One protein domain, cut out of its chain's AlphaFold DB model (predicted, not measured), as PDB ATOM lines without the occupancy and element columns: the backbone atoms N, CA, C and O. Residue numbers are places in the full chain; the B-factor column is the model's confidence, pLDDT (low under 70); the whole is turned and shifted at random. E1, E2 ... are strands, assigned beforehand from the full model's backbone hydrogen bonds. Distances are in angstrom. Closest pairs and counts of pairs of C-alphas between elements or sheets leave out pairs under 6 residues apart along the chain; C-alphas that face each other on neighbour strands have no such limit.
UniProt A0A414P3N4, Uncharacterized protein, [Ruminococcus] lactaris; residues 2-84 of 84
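What this domain is: This is residues 2 to 84 of the 84 residues of an uncharacterized protein of [Ruminococcus] lactaris (UniProt A0A414P3N4). There is little regular structure: a wide unnamed loop, of which residues 13 to 29 stick out, leads into a long bent two-stranded ribbon, E1 beside E4 and then the hairpin E2 and E3. The 83 printed residues hold no named helix and four strands, E1 to E4, with 29 residues: all strand, in two antiparallel sheets. The whole is extended, radius of gyration of the C-alphas 20.8 A, spanning 66 by 46 by 20 A.

How they stand to each other: E1, residues 44 to 52, bends by 59 degrees at residue 47 and is antiparallel to E4, residues 75 to 82, at 160 degrees; N 50 and O 77, 3.0 A apart, are within hydrogen-bond range. E2, residues 56 to 61, and E3, residues 67 to 72, form an antiparallel hairpin at 151 degrees, with N 58 and O 70 at 2.9 A. E3 runs on into E4 at 85 degrees.

Where its parts are: E1 begins at C-alpha 44 (4.826, 19.442, 24.509); E4 ends at C-alpha 82 (0.312, 19.148, 23.734). E1 and E4 each measure 21.8 A, E2 16.7 A, E3 15.1 A.

The domain as a whole: The farthest C-alphas, Glu 23 and Lys 64, are 68.2 A apart. The printed part has no cut; the links between strands are tight. Residues 2 to 40 have pLDDT under 70.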
ATOM      1  N   PHE A   2       3.694  40.082  17.197       28.36
ATOM      2  CA  PHE A   2       2.823  39.328  18.104       28.36
ATOM      3  C   PHE A   2       3.563  39.136  19.423       28.36
ATOM      4  O   PHE A   2       4.578  38.448  19.462       28.36
ATOM      5  N   THR A   3       3.073  39.767  20.481       43.53
ATOM      6  CA  THR A   3       3.508  39.507  21.853       43.53
ATOM      7  C   THR A   3       2.258  39.454  22.720       43.53
ATOM      8  O   THR A   3       1.738  40.488  23.131       43.53
ATOM      9  N   SER A   4       1.750  38.258  22.982       41.78
ATOM     10  CA  SER A   4       0.860  38.023  24.119       41.78
ATOM     11  C   SER A   4       1.112  36.602  24.592       41.78
ATOM     12  O   SER A   4       0.703  35.648  23.934       41.78
ATOM     13  N   GLY A   5       1.899  36.506  25.666       45.03
ATOM     14  CA  GLY A   5       2.364  35.267  26.268       45.03
ATOM     15  C   GLY A   5       1.224  34.306  26.578       45.03
ATOM     16  O   GLY A   5       0.154  34.698  27.042       45.03
ATOM     17  N   GLU A   6       1.487  33.041  26.286       49.34
ATOM     18  CA  GLU A   6       0.640  31.898  26.580       49.34
ATOM     19  C   GLU A   6       0.689  31.634  28.092       49.34
ATOM     20  O   GLU A   6       1.517  30.881  28.596       49.34
ATOM     21  N   PHE A   7      -0.143  32.343  28.857       47.84
ATOM     22  CA  PHE A   7      -0.298  32.069  30.281       47.84
ATOM     23  C   PHE A   7      -1.162  30.815  30.445       47.84
ATOM     24  O   PHE A   7      -2.349  30.825  30.123       47.84
ATOM     25  N   VAL A   8      -0.571  29.732  30.954       46.72
ATOM     26  CA  VAL A   8      -1.313  28.535  31.363       46.72
ATOM     27  C   VAL A   8      -2.013  28.846  32.686       46.72
ATOM     28  O   VAL A   8      -1.357  29.105  33.695       46.72
ATOM     29  N   GLU A   9      -3.349  28.840  32.698       46.56
ATOM     30  CA  GLU A   9      -4.114  28.925  33.944       46.56
ATOM     31  C   GLU A   9      -3.787  27.707  34.818       46.56
ATOM     32  O   GLU A   9      -4.175  26.575  34.527       46.56
ATOM     33  N   VAL A  10      -3.063  27.935  35.914       49.75
ATOM     34  CA  VAL A  10      -2.839  26.913  36.936       49.75
ATOM     35  C   VAL A  10      -4.171  26.678  37.645       49.75
ATOM     36  O   VAL A  10      -4.603  27.478  38.479       49.75
ATOM     37  N   LEU A  11      -4.845  25.577  37.299       49.03
ATOM     38  CA  LEU A  11      -5.987  25.073  38.053       49.03
ATOM     39  C   LEU A  11      -5.509  24.765  39.473       49.03
ATOM     40  O   LEU A  11      -4.854  23.755  39.726       49.03
ATOM     41  N   ASN A  12      -5.824  25.661  40.406       49.28
ATOM     42  CA  ASN A  12      -5.667  25.401  41.828       49.28
ATOM     43  C   ASN A  12      -6.557  24.204  42.179       49.28
ATOM     44  O   ASN A  12      -7.763  24.366  42.377       49.28
ATOM     45  N   PHE A  13      -5.969  23.011  42.277       45.16
ATOM     46  CA  PHE A  13      -6.596  21.876  42.944       45.16
ATOM     47  C   PHE A  13      -6.674  22.220  44.433       45.16
ATOM     48  O   PHE A  13      -5.833  21.812  45.230       45.16
ATOM     49  N   ARG A  14      -7.651  23.052  44.812       55.19
ATOM     50  CA  ARG A  14      -8.030  23.198  46.213       55.19
ATOM     51  C   ARG A  14      -8.477  21.817  46.664       55.19
ATOM     52  O   ARG A  14      -9.490  21.307  46.186       55.19
ATOM     53  N   GLU A  15      -7.679  21.218  47.539       46.53
ATOM     54  CA  GLU A  15      -8.074  20.082  48.356       46.53
ATOM     55  C   GLU A  15      -9.408  20.464  49.001       46.53
ATOM     56  O   GLU A  15      -9.485  21.378  49.823       46.53
ATOM     57  N   SER A  16     -10.490  19.876  48.494       53.78
ATOM     58  CA  SER A  16     -11.820  20.092  49.041       53.78
ATOM     59  C   SER A  16     -11.849  19.375  50.380       53.78
ATOM     60  O   SER A  16     -12.089  18.174  50.427       53.78
ATOM     61  N   ASN A  17     -11.543  20.104  51.447       56.53
ATOM     62  CA  ASN A  17     -11.870  19.696  52.799       56.53
ATOM     63  C   ASN A  17     -12.884  20.699  53.367       56.53
ATOM     64  O   ASN A  17     -12.723  21.910  53.212       56.53
ATOM     65  N   GLU A  18     -13.970  20.159  53.909       55.44
ATOM     66  CA  GLU A  18     -15.254  20.815  54.164       55.44
ATOM     67  C   GLU A  18     -15.216  21.953  55.211       55.44
ATOM     68  O   GLU A  18     -14.450  21.917  56.169       55.44
ATOM     69  N   GLU A  19     -16.088  22.944  54.973       47.97
ATOM     70  CA  GLU A  19     -16.664  23.983  55.853       47.97
ATOM     71  C   GLU A  19     -15.812  24.691  56.932       47.97
ATOM     72  O   GLU A  19     -15.508  24.156  57.993       47.97
ATOM     73  N   SER A  20     -15.648  26.012  56.769       44.38
ATOM     74  CA  SER A  20     -15.843  26.948  57.887       44.38
ATOM     75  C   SER A  20     -16.245  28.337  57.381       44.38
ATOM     76  O   SER A  20     -15.589  28.938  56.529       44.38
ATOM     77  N   SER A  21     -17.376  28.806  57.901       62.22
ATOM     78  CA  SER A  21     -18.046  30.075  57.630       62.22
ATOM     79  C   SER A  21     -17.250  31.284  58.130       62.22
ATOM     80  O   SER A  21     -16.962  31.394  59.321       62.22
ATOM     81  N   GLY A  22     -16.995  32.242  57.243       41.62
ATOM     82  CA  GLY A  22     -16.542  33.585  57.592       41.62
ATOM     83  C   GLY A  22     -16.443  34.438  56.336       41.62
ATOM     84  O   GLY A  22     -15.733  34.078  55.399       41.62
ATOM     85  N   GLU A  23     -17.191  35.539  56.292       53.97
ATOM     86  CA  GLU A  23     -17.119  36.533  55.222       53.97
ATOM     87  C   GLU A  23     -15.661  36.937  54.990       53.97
ATOM     88  O   GLU A  23     -15.015  37.541  55.844       53.97
ATOM     89  N   THR A  24     -15.122  36.599  53.823       42.69
ATOM     90  CA  THR A  24     -13.854  37.156  53.367       42.69
ATOM     91  C   THR A  24     -14.083  37.694  51.969       42.69
ATOM     92  O   THR A  24     -14.412  36.962  51.037       42.69
ATOM     93  N   THR A  25     -13.955  39.012  51.828       53.75
ATOM     94  CA  THR A  25     -13.689  39.684  50.556       53.75
ATOM     95  C   THR A  25     -12.538  38.947  49.885       53.75
ATOM     96  O   THR A  25     -11.376  39.106  50.260       53.75
ATOM     97  N   GLY A  26     -12.886  38.047  48.967       43.94
ATOM     98  CA  GLY A  26     -11.960  37.098  48.376       43.94
ATOM     99  C   GLY A  26     -11.002  37.817  47.446       43.94
ATOM    100  O   GLY A  26     -11.274  37.956  46.257       43.94
ATOM    101  N   CYS A  27      -9.866  38.261  47.978       45.91
ATOM    102  CA  CYS A  27      -8.719  38.624  47.165       45.91
ATOM    103  C   CYS A  27      -8.299  37.368  46.393       45.91
ATOM    104  O   CYS A  27      -7.640  36.478  46.932       45.91
ATOM    105  N   LYS A  28      -8.727  37.269  45.130       53.34
ATOM    106  CA  LYS A  28      -8.271  36.248  44.189       53.34
ATOM    107  C   LYS A  28      -6.805  36.551  43.875       53.34
ATOM    108  O   LYS A  28      -6.495  37.236  42.907       53.34
ATOM    109  N   ALA A  29      -5.909  36.095  44.743       46.66
ATOM    110  CA  ALA A  29      -4.478  36.143  44.507       46.66
ATOM    111  C   ALA A  29      -4.147  35.107  43.425       46.66
ATOM    112  O   ALA A  29      -4.054  33.911  43.695       46.66
ATOM    113  N   SER A  30      -4.032  35.557  42.178       52.28
ATOM    114  CA  SER A  30      -3.366  34.792  41.129       52.28
ATOM    115  C   SER A  30      -1.862  34.961  41.326       52.28
ATOM    116  O   SER A  30      -1.330  36.051  41.114       52.28
ATOM    117  N   VAL A  31      -1.182  33.908  41.773       50.19
ATOM    118  CA  VAL A  31       0.282  33.870  41.774       50.19
ATOM    119  C   VAL A  31       0.714  33.452  40.375       50.19
ATOM    120  O   VAL A  31       0.443  32.329  39.956       50.19
ATOM    121  N   TYR A  32       1.349  34.365  39.646       48.22
ATOM    122  CA  TYR A  32       2.031  34.039  38.399       48.22
ATOM    123  C   TYR A  32       3.414  33.514  38.773       48.22
ATOM    124  O   TYR A  32       4.246  34.267  39.272       48.22
ATOM    125  N   ALA A  33       3.632  32.212  38.605       53.12
ATOM    126  CA  ALA A  33       4.968  31.642  38.644       53.12
ATOM    127  C   ALA A  33       5.489  31.586  37.207       53.12
ATOM    128  O   ALA A  33       4.834  31.021  36.331       53.12
ATOM    129  N   GLU A  34       6.645  32.194  36.954       51.31
ATOM    130  CA  GLU A  34       7.373  31.987  35.708       51.31
ATOM    131  C   GLU A  34       7.920  30.552  35.727       51.31
ATOM    132  O   GLU A  34       8.754  30.199  36.560       51.31
ATOM    133  N   PHE A  35       7.401  29.689  34.849       57.47
ATOM    134  CA  PHE A  35       7.886  28.317  34.683       57.47
ATOM    135  C   PHE A  35       9.139  28.315  33.803       57.47
ATOM    136  O   PHE A  35       9.133  27.784  32.694       57.47
ATOM    137  N   ASP A  36      10.206  28.940  34.294       54.41
ATOM    138  CA  ASP A  36      11.464  29.092  33.549       54.41
ATOM    139  C   ASP A  36      12.185  27.739  33.335       54.41
ATOM    140  O   ASP A  36      13.053  27.609  32.480       54.41
ATOM    141  N   ASP A  37      11.763  26.697  34.065       57.38
ATOM    142  CA  ASP A  37      12.399  25.373  34.117       57.38
ATOM    143  C   ASP A  37      11.501  24.236  33.581       57.38
ATOM    144  O   ASP A  37      11.677  23.060  33.916       57.38
ATOM    145  N   CYS A  38      10.485  24.555  32.765       63.09
ATOM    146  CA  CYS A  38       9.697  23.500  32.125       63.09
ATOM    147  C   CYS A  38      10.555  22.758  31.088       63.09
ATOM    148  O   CYS A  38      11.217  23.361  30.238       63.09
ATOM    149  N   THR A  39      10.527  21.421  31.116       66.88
ATOM    150  CA  THR A  39      11.107  20.643  30.016       66.88
ATOM    151  C   THR A  39      10.206  20.835  28.798       66.88
ATOM    152  O   THR A  39       9.174  20.176  28.659       66.88
ATOM    153  N   ARG A  40      10.574  21.784  27.934       66.75
ATOM    154  CA  ARG A  40       9.864  22.077  26.690       66.75
ATOM    155  C   ARG A  40      10.446  21.249  25.552       66.75
ATOM    156  O   ARG A  40      11.632  21.338  25.244       66.75
ATOM    157  N   SER A  41       9.593  20.464  24.910       74.69
ATOM    158  CA  SER A  41       9.871  19.841  23.614       74.69
ATOM    159  C   SER A  41       9.111  20.586  22.515       74.69
ATOM    160  O   SER A  41       8.262  21.421  22.820       74.69
ATOM    161  N   GLU A  42       9.394  20.299  21.241       73.81
ATOM    162  CA  GLU A  42       8.753  20.993  20.109       73.81
ATOM    163  C   GLU A  42       7.218  20.951  20.167       73.81
ATOM    164  O   GLU A  42       6.581  21.939  19.823       73.81
ATOM    165  N   ASN A  43       6.640  19.853  20.671       82.75
ATOM    166  CA  ASN A  43       5.191  19.627  20.669       82.75
ATOM    167  C   ASN A  43       4.568  19.543  22.071       82.75
ATOM    168  O   ASN A  43       3.358  19.374  22.183       82.75
ATOM    169  N   PHE A  44       5.359  19.605  23.152       82.56
ATOM    170  CA  PHE A  44       4.826  19.442  24.509       82.56
ATOM    171  C   PHE A  44       5.534  20.296  25.560       82.56
ATOM    172  O   PHE A  44       6.758  20.451  25.519       82.56
ATOM    173  N   ILE A  45       4.760  20.737  26.555       83.62
ATOM    174  CA  ILE A  45       5.226  21.403  27.780       83.62
ATOM    175  C   ILE A  45       4.862  20.539  28.992       83.62
ATOM    176  O   ILE A  45       3.688  20.233  29.195       83.62
ATOM    177  N   GLU A  46       5.845  20.155  29.812       83.81
ATOM    178  CA  GLU A  46       5.600  19.531  31.124       83.81
ATOM    179  C   GLU A  46       5.150  20.586  32.143       83.81
ATOM    180  O   GLU A  46       5.860  21.562  32.381       83.81
ATOM    181  N   ILE A  47       3.981  20.377  32.755       84.44
ATOM    182  CA  ILE A  47       3.367  21.327  33.701       84.44
ATOM    183  C   ILE A  47       3.348  20.830  35.148       84.44
ATOM    184  O   ILE A  47       3.209  21.626  36.073       84.44
ATOM    185  N   LEU A  48       3.468  19.519  35.368       83.06
ATOM    186  CA  LEU A  48       3.495  18.946  36.708       83.06
ATOM    187  C   LEU A  48       4.312  17.661  36.717       83.06
ATOM    188  O   LEU A  48       4.056  16.750  35.931       83.06
ATOM    189  N   ARG A  49       5.235  17.563  37.674       86.31
ATOM    190  CA  ARG A  49       6.025  16.361  37.922       86.31
ATOM    191  C   ARG A  49       5.990  16.011  39.396       86.31
ATOM    192  O   ARG A  49       6.340  16.827  40.245       86.31
ATOM    193  N   PHE A  50       5.575  14.791  39.710       89.06
ATOM    194  CA  PHE A  50       5.518  14.316  41.087       89.06
ATOM    195  C   PHE A  50       5.695  12.804  41.160       89.06
ATOM    196  O   PHE A  50       5.539  12.074  40.181       89.06
ATOM    197  N   ARG A  51       5.983  12.326  42.370       93.62
ATOM    198  CA  ARG A  51       6.018  10.902  42.674       93.62
ATOM    199  C   ARG A  51       4.754  10.507  43.420       93.62
ATOM    200  O   ARG A  51       4.530  10.937  44.547       93.62
ATOM    201  N   HIS A  52       3.948   9.644  42.818       92.56
ATOM    202  CA  HIS A  52       2.822   9.030  43.504       92.56
ATOM    203  C   HIS A  52       3.324   7.900  44.414       92.56
ATOM    204  O   HIS A  52       3.973   6.952  43.953       92.56
ATOM    205  N   PHE A  53       3.046   7.994  45.715       93.25
ATOM    206  CA  PHE A  53       3.445   6.988  46.699       93.25
ATOM    207  C   PHE A  53       2.536   5.759  46.617       93.25
ATOM    208  O   PHE A  53       1.481   5.697  47.238       93.25
ATOM    209  N   ALA A  54       2.976   4.757  45.860       92.38
ATOM    210  CA  ALA A  54       2.296   3.477  45.719       92.38
ATOM    211  C   ALA A  54       3.294   2.322  45.816       92.38
ATOM    212  O   ALA A  54       4.419   2.415  45.319       92.38
ATOM    213  N   ARG A  55       2.877   1.206  46.423       95.69
ATOM    214  CA  ARG A  55       3.667  -0.029  46.468       95.69
ATOM    215  C   ARG A  55       3.114  -1.032  45.462       95.69
ATOM    216  O   ARG A  55       2.001  -1.514  45.633       95.69
ATOM    217  N   TYR A  56       3.891  -1.373  44.438       93.88
ATOM    218  CA  TYR A  56       3.464  -2.301  43.386       93.88
ATOM    219  C   TYR A  56       4.579  -3.263  42.975       93.88
ATOM    220  O   TYR A  56       5.747  -3.088  43.326       93.88
ATOM    221  N   MET A  57       4.211  -4.318  42.251       96.00
ATOM    222  CA  MET A  57       5.159  -5.280  41.694       96.00
ATOM    223  C   MET A  57       5.377  -4.990  40.213       96.00
ATOM    224  O   MET A  57       4.413  -4.893  39.459       96.00
ATOM    225  N   SER A  58       6.635  -4.901  39.786       93.19
ATOM    226  CA  SER A  58       7.006  -4.850  38.373       93.19
ATOM    227  C   SER A  58       7.706  -6.141  37.961       93.19
ATOM    228  O   SER A  58       8.361  -6.812  38.766       93.19
ATOM    229  N   PHE A  59       7.538  -6.522  36.699       94.25
ATOM    230  CA  PHE A  59       8.098  -7.748  36.144       94.25
ATOM    231  C   PHE A  59       8.921  -7.402  34.913       94.25
ATOM    232  O   PHE A  59       8.371  -6.966  33.904       94.25
ATOM    233  N   LYS A  60      10.238  -7.612  34.981       91.88
ATOM    234  CA  LYS A  60      11.122  -7.444  33.820       91.88
ATOM    235  C   LYS A  60      11.394  -8.806  33.174       91.88
ATOM    236  O   LYS A  60      11.748  -9.735  33.908       91.88
ATOM    237  N   PRO A  61      11.228  -8.963  31.847       90.69
ATOM    238  CA  PRO A  61      11.613 -10.192  31.156       90.69
ATOM    239  C   PRO A  61      13.097 -10.501  31.387       90.69
ATOM    240  O   PRO A  61      13.930  -9.601  31.306       90.69
ATOM    241  N   THR A  62      13.441 -11.760  31.668       86.50
ATOM    242  CA  THR A  62      14.840 -12.200  31.849       86.50
ATOM    243  C   THR A  62      15.294 -13.198  30.782       86.50
ATOM    244  O   THR A  62      16.184 -14.007  31.022       86.50
ATOM    245  N   GLY A  63      14.681 -13.173  29.596       84.88
ATOM    246  CA  GLY A  63      15.013 -14.082  28.496       84.88
ATOM    247  C   GLY A  63      14.154 -15.347  28.499       84.88
ATOM    248  O   GLY A  63      12.958 -15.250  28.244       84.88
ATOM    249  N   LYS A  64      14.753 -16.524  28.752       79.06
ATOM    250  CA  LYS A  64      14.191 -17.878  28.517       79.06
ATOM    251  C   LYS A  64      12.988 -18.260  29.411       79.06
ATOM    252  O   LYS A  64      13.015 -19.289  30.062       79.06
ATOM    253  N   GLN A  65      11.918 -17.467  29.408       77.56
ATOM    254  CA  GLN A  65      10.642 -17.658  30.127       77.56
ATOM    255  C   GLN A  65      10.609 -17.194  31.595       77.56
ATOM    256  O   GLN A  65       9.552 -17.214  32.222       77.56
ATOM    257  N   GLY A  66      11.718 -16.684  32.137       86.81
ATOM    258  CA  GLY A  66      11.731 -16.044  33.455       86.81
ATOM    259  C   GLY A  66      11.237 -14.591  33.424       86.81
ATOM    260  O   GLY A  66      11.491 -13.845  32.472       86.81
ATOM    261  N   LYS A  67      10.567 -14.166  34.500       91.88
ATOM    262  CA  LYS A  67      10.318 -12.752  34.806       91.88
ATOM    263  C   LYS A  67      10.931 -12.423  36.161       91.88
ATOM    264  O   LYS A  67      10.614 -13.069  37.159       91.88
ATOM    265  N   LYS A  68      11.769 -11.389  36.224       93.00
ATOM    266  CA  LYS A  68      12.287 -10.869  37.494       93.00
ATOM    267  C   LYS A  68      11.232  -9.970  38.123       93.00
ATOM    268  O   LYS A  68      10.954  -8.892  37.597       93.00
ATOM    269  N   LYS A  69      10.676 -10.417  39.246       94.19
ATOM    270  CA  LYS A  69       9.795  -9.622  40.103       94.19
ATOM    271  C   LYS A  69      10.615  -8.597  40.884       94.19
ATOM    272  O   LYS A  69      11.646  -8.935  41.463       94.19
ATOM    273  N   GLN A  70      10.147  -7.359  40.914       95.06
ATOM    274  CA  GLN A  70      10.694  -6.279  41.731       95.06
ATOM    275  C   GLN A  70       9.547  -5.594  42.470       95.06
ATOM    276  O   GLN A  70       8.445  -5.486  41.937       95.06
ATOM    277  N   ILE A  71       9.791  -5.160  43.704       95.50
ATOM    278  CA  ILE A  71       8.849  -4.328  44.458       95.50
ATOM    279  C   ILE A  71       9.263  -2.876  44.242       95.50
ATOM    280  O   ILE A  71      10.422  -2.529  44.456       95.50
ATOM    281  N   MET A  72       8.320  -2.047  43.818       95.62
ATOM    282  CA  MET A  72       8.500  -0.619  43.587       95.62
ATOM    283  C   MET A  72       7.676   0.170  44.604       95.62
ATOM    284  O   MET A  72       6.583  -0.256  44.965       95.62
ATOM    285  N   ASN A  73       8.212   1.302  45.068       94.75
ATOM    286  CA  ASN A  73       7.629   2.133  46.135       94.75
ATOM    287  C   ASN A  73       7.198   3.518  45.623       94.75
ATOM    288  O   ASN A  73       7.253   4.510  46.350       94.75
ATOM    289  N   GLY A  74       6.900   3.633  44.336       92.31
ATOM    290  CA  GLY A  74       6.359   4.858  43.777       92.31
ATOM    291  C   GLY A  74       6.311   4.837  42.264       92.31
ATOM    292  O   GLY A  74       7.022   4.066  41.612       92.31
ATOM    293  N   ILE A  75       5.435   5.677  41.736       93.56
ATOM    294  CA  ILE A  75       5.240   5.889  40.309       93.56
ATOM    295  C   ILE A  75       5.650   7.330  40.030       93.56
ATOM    296  O   ILE A  75       5.118   8.248  40.651       93.56
ATOM    297  N   GLU A  76       6.612   7.518  39.135       94.06
ATOM    298  CA  GLU A  76       6.956   8.846  38.624       94.06
ATOM    299  C   GLU A  76       5.877   9.259  37.621       94.06
ATOM    300  O   GLU A  76       5.586   8.508  36.685       94.06
ATOM    301  N   VAL A  77       5.258  10.417  37.839       89.56
ATOM    302  CA  VAL A  77       4.163  10.941  37.020       89.56
ATOM    303  C   VAL A  77       4.570  12.299  36.465       89.56
ATOM    304  O   VAL A  77       5.050  13.163  37.199       89.56
ATOM    305  N   SER A  78       4.350  12.470  35.164       90.62
ATOM    306  CA  SER A  78       4.514  13.721  34.434       90.62
ATOM    307  C   SER A  78       3.191  14.056  33.751       90.62
ATOM    308  O   SER A  78       2.562  13.176  33.157       90.62
ATOM    309  N   VAL A  79       2.752  15.307  33.867       85.38
ATOM    310  CA  VAL A  79       1.586  15.844  33.164       85.38
ATOM    311  C   VAL A  79       2.089  16.839  32.134       85.38
ATOM    312  O   VAL A  79       2.819  17.771  32.472       85.38
ATOM    313  N   VAL A  80       1.678  16.637  30.886       86.12
ATOM    314  CA  VAL A  80       2.114  17.443  29.746       86.12
ATOM    315  C   VAL A  80       0.922  18.056  29.022       86.12
ATOM    316  O   VAL A  80      -0.146  17.449  28.935       86.12
ATOM    317  N   LEU A  81       1.126  19.245  28.467       85.25
ATOM    318  CA  LEU A  81       0.238  19.874  27.495       85.25
ATOM    319  C   LEU A  81       0.800  19.641  26.095       85.25
ATOM    320  O   LEU A  81       2.000  19.813  25.891       85.25
ATOM    321  N   HIS A  82      -0.052  19.248  25.149       84.94
ATOM    322  CA  HIS A  82       0.312  19.148  23.734       84.94
ATOM    323  C   HIS A  82       0.028  20.478  23.039       84.94
ATOM    324  O   HIS A  82      -1.096  20.976  23.104       84.94
ATOM    325  N   LEU A  83       1.042  21.026  22.380       80.25
ATOM    326  CA  LEU A  83       0.965  22.244  21.584       80.25
ATOM    327  C   LEU A  83       0.529  21.846  20.164       80.25
ATOM    328  O   LEU A  83       1.242  21.093  19.502       80.25
ATOM    329  N   VAL A  84      -0.660  22.282  19.733       79.81
ATOM    330  CA  VAL A  84      -1.243  22.002  18.398       79.81
ATOM    331  C   VAL A  84      -1.107  23.217  17.495       79.81
ATOM    332  O   VAL A  84      -1.354  24.336  17.997       79.81
TER     333      VAL A  84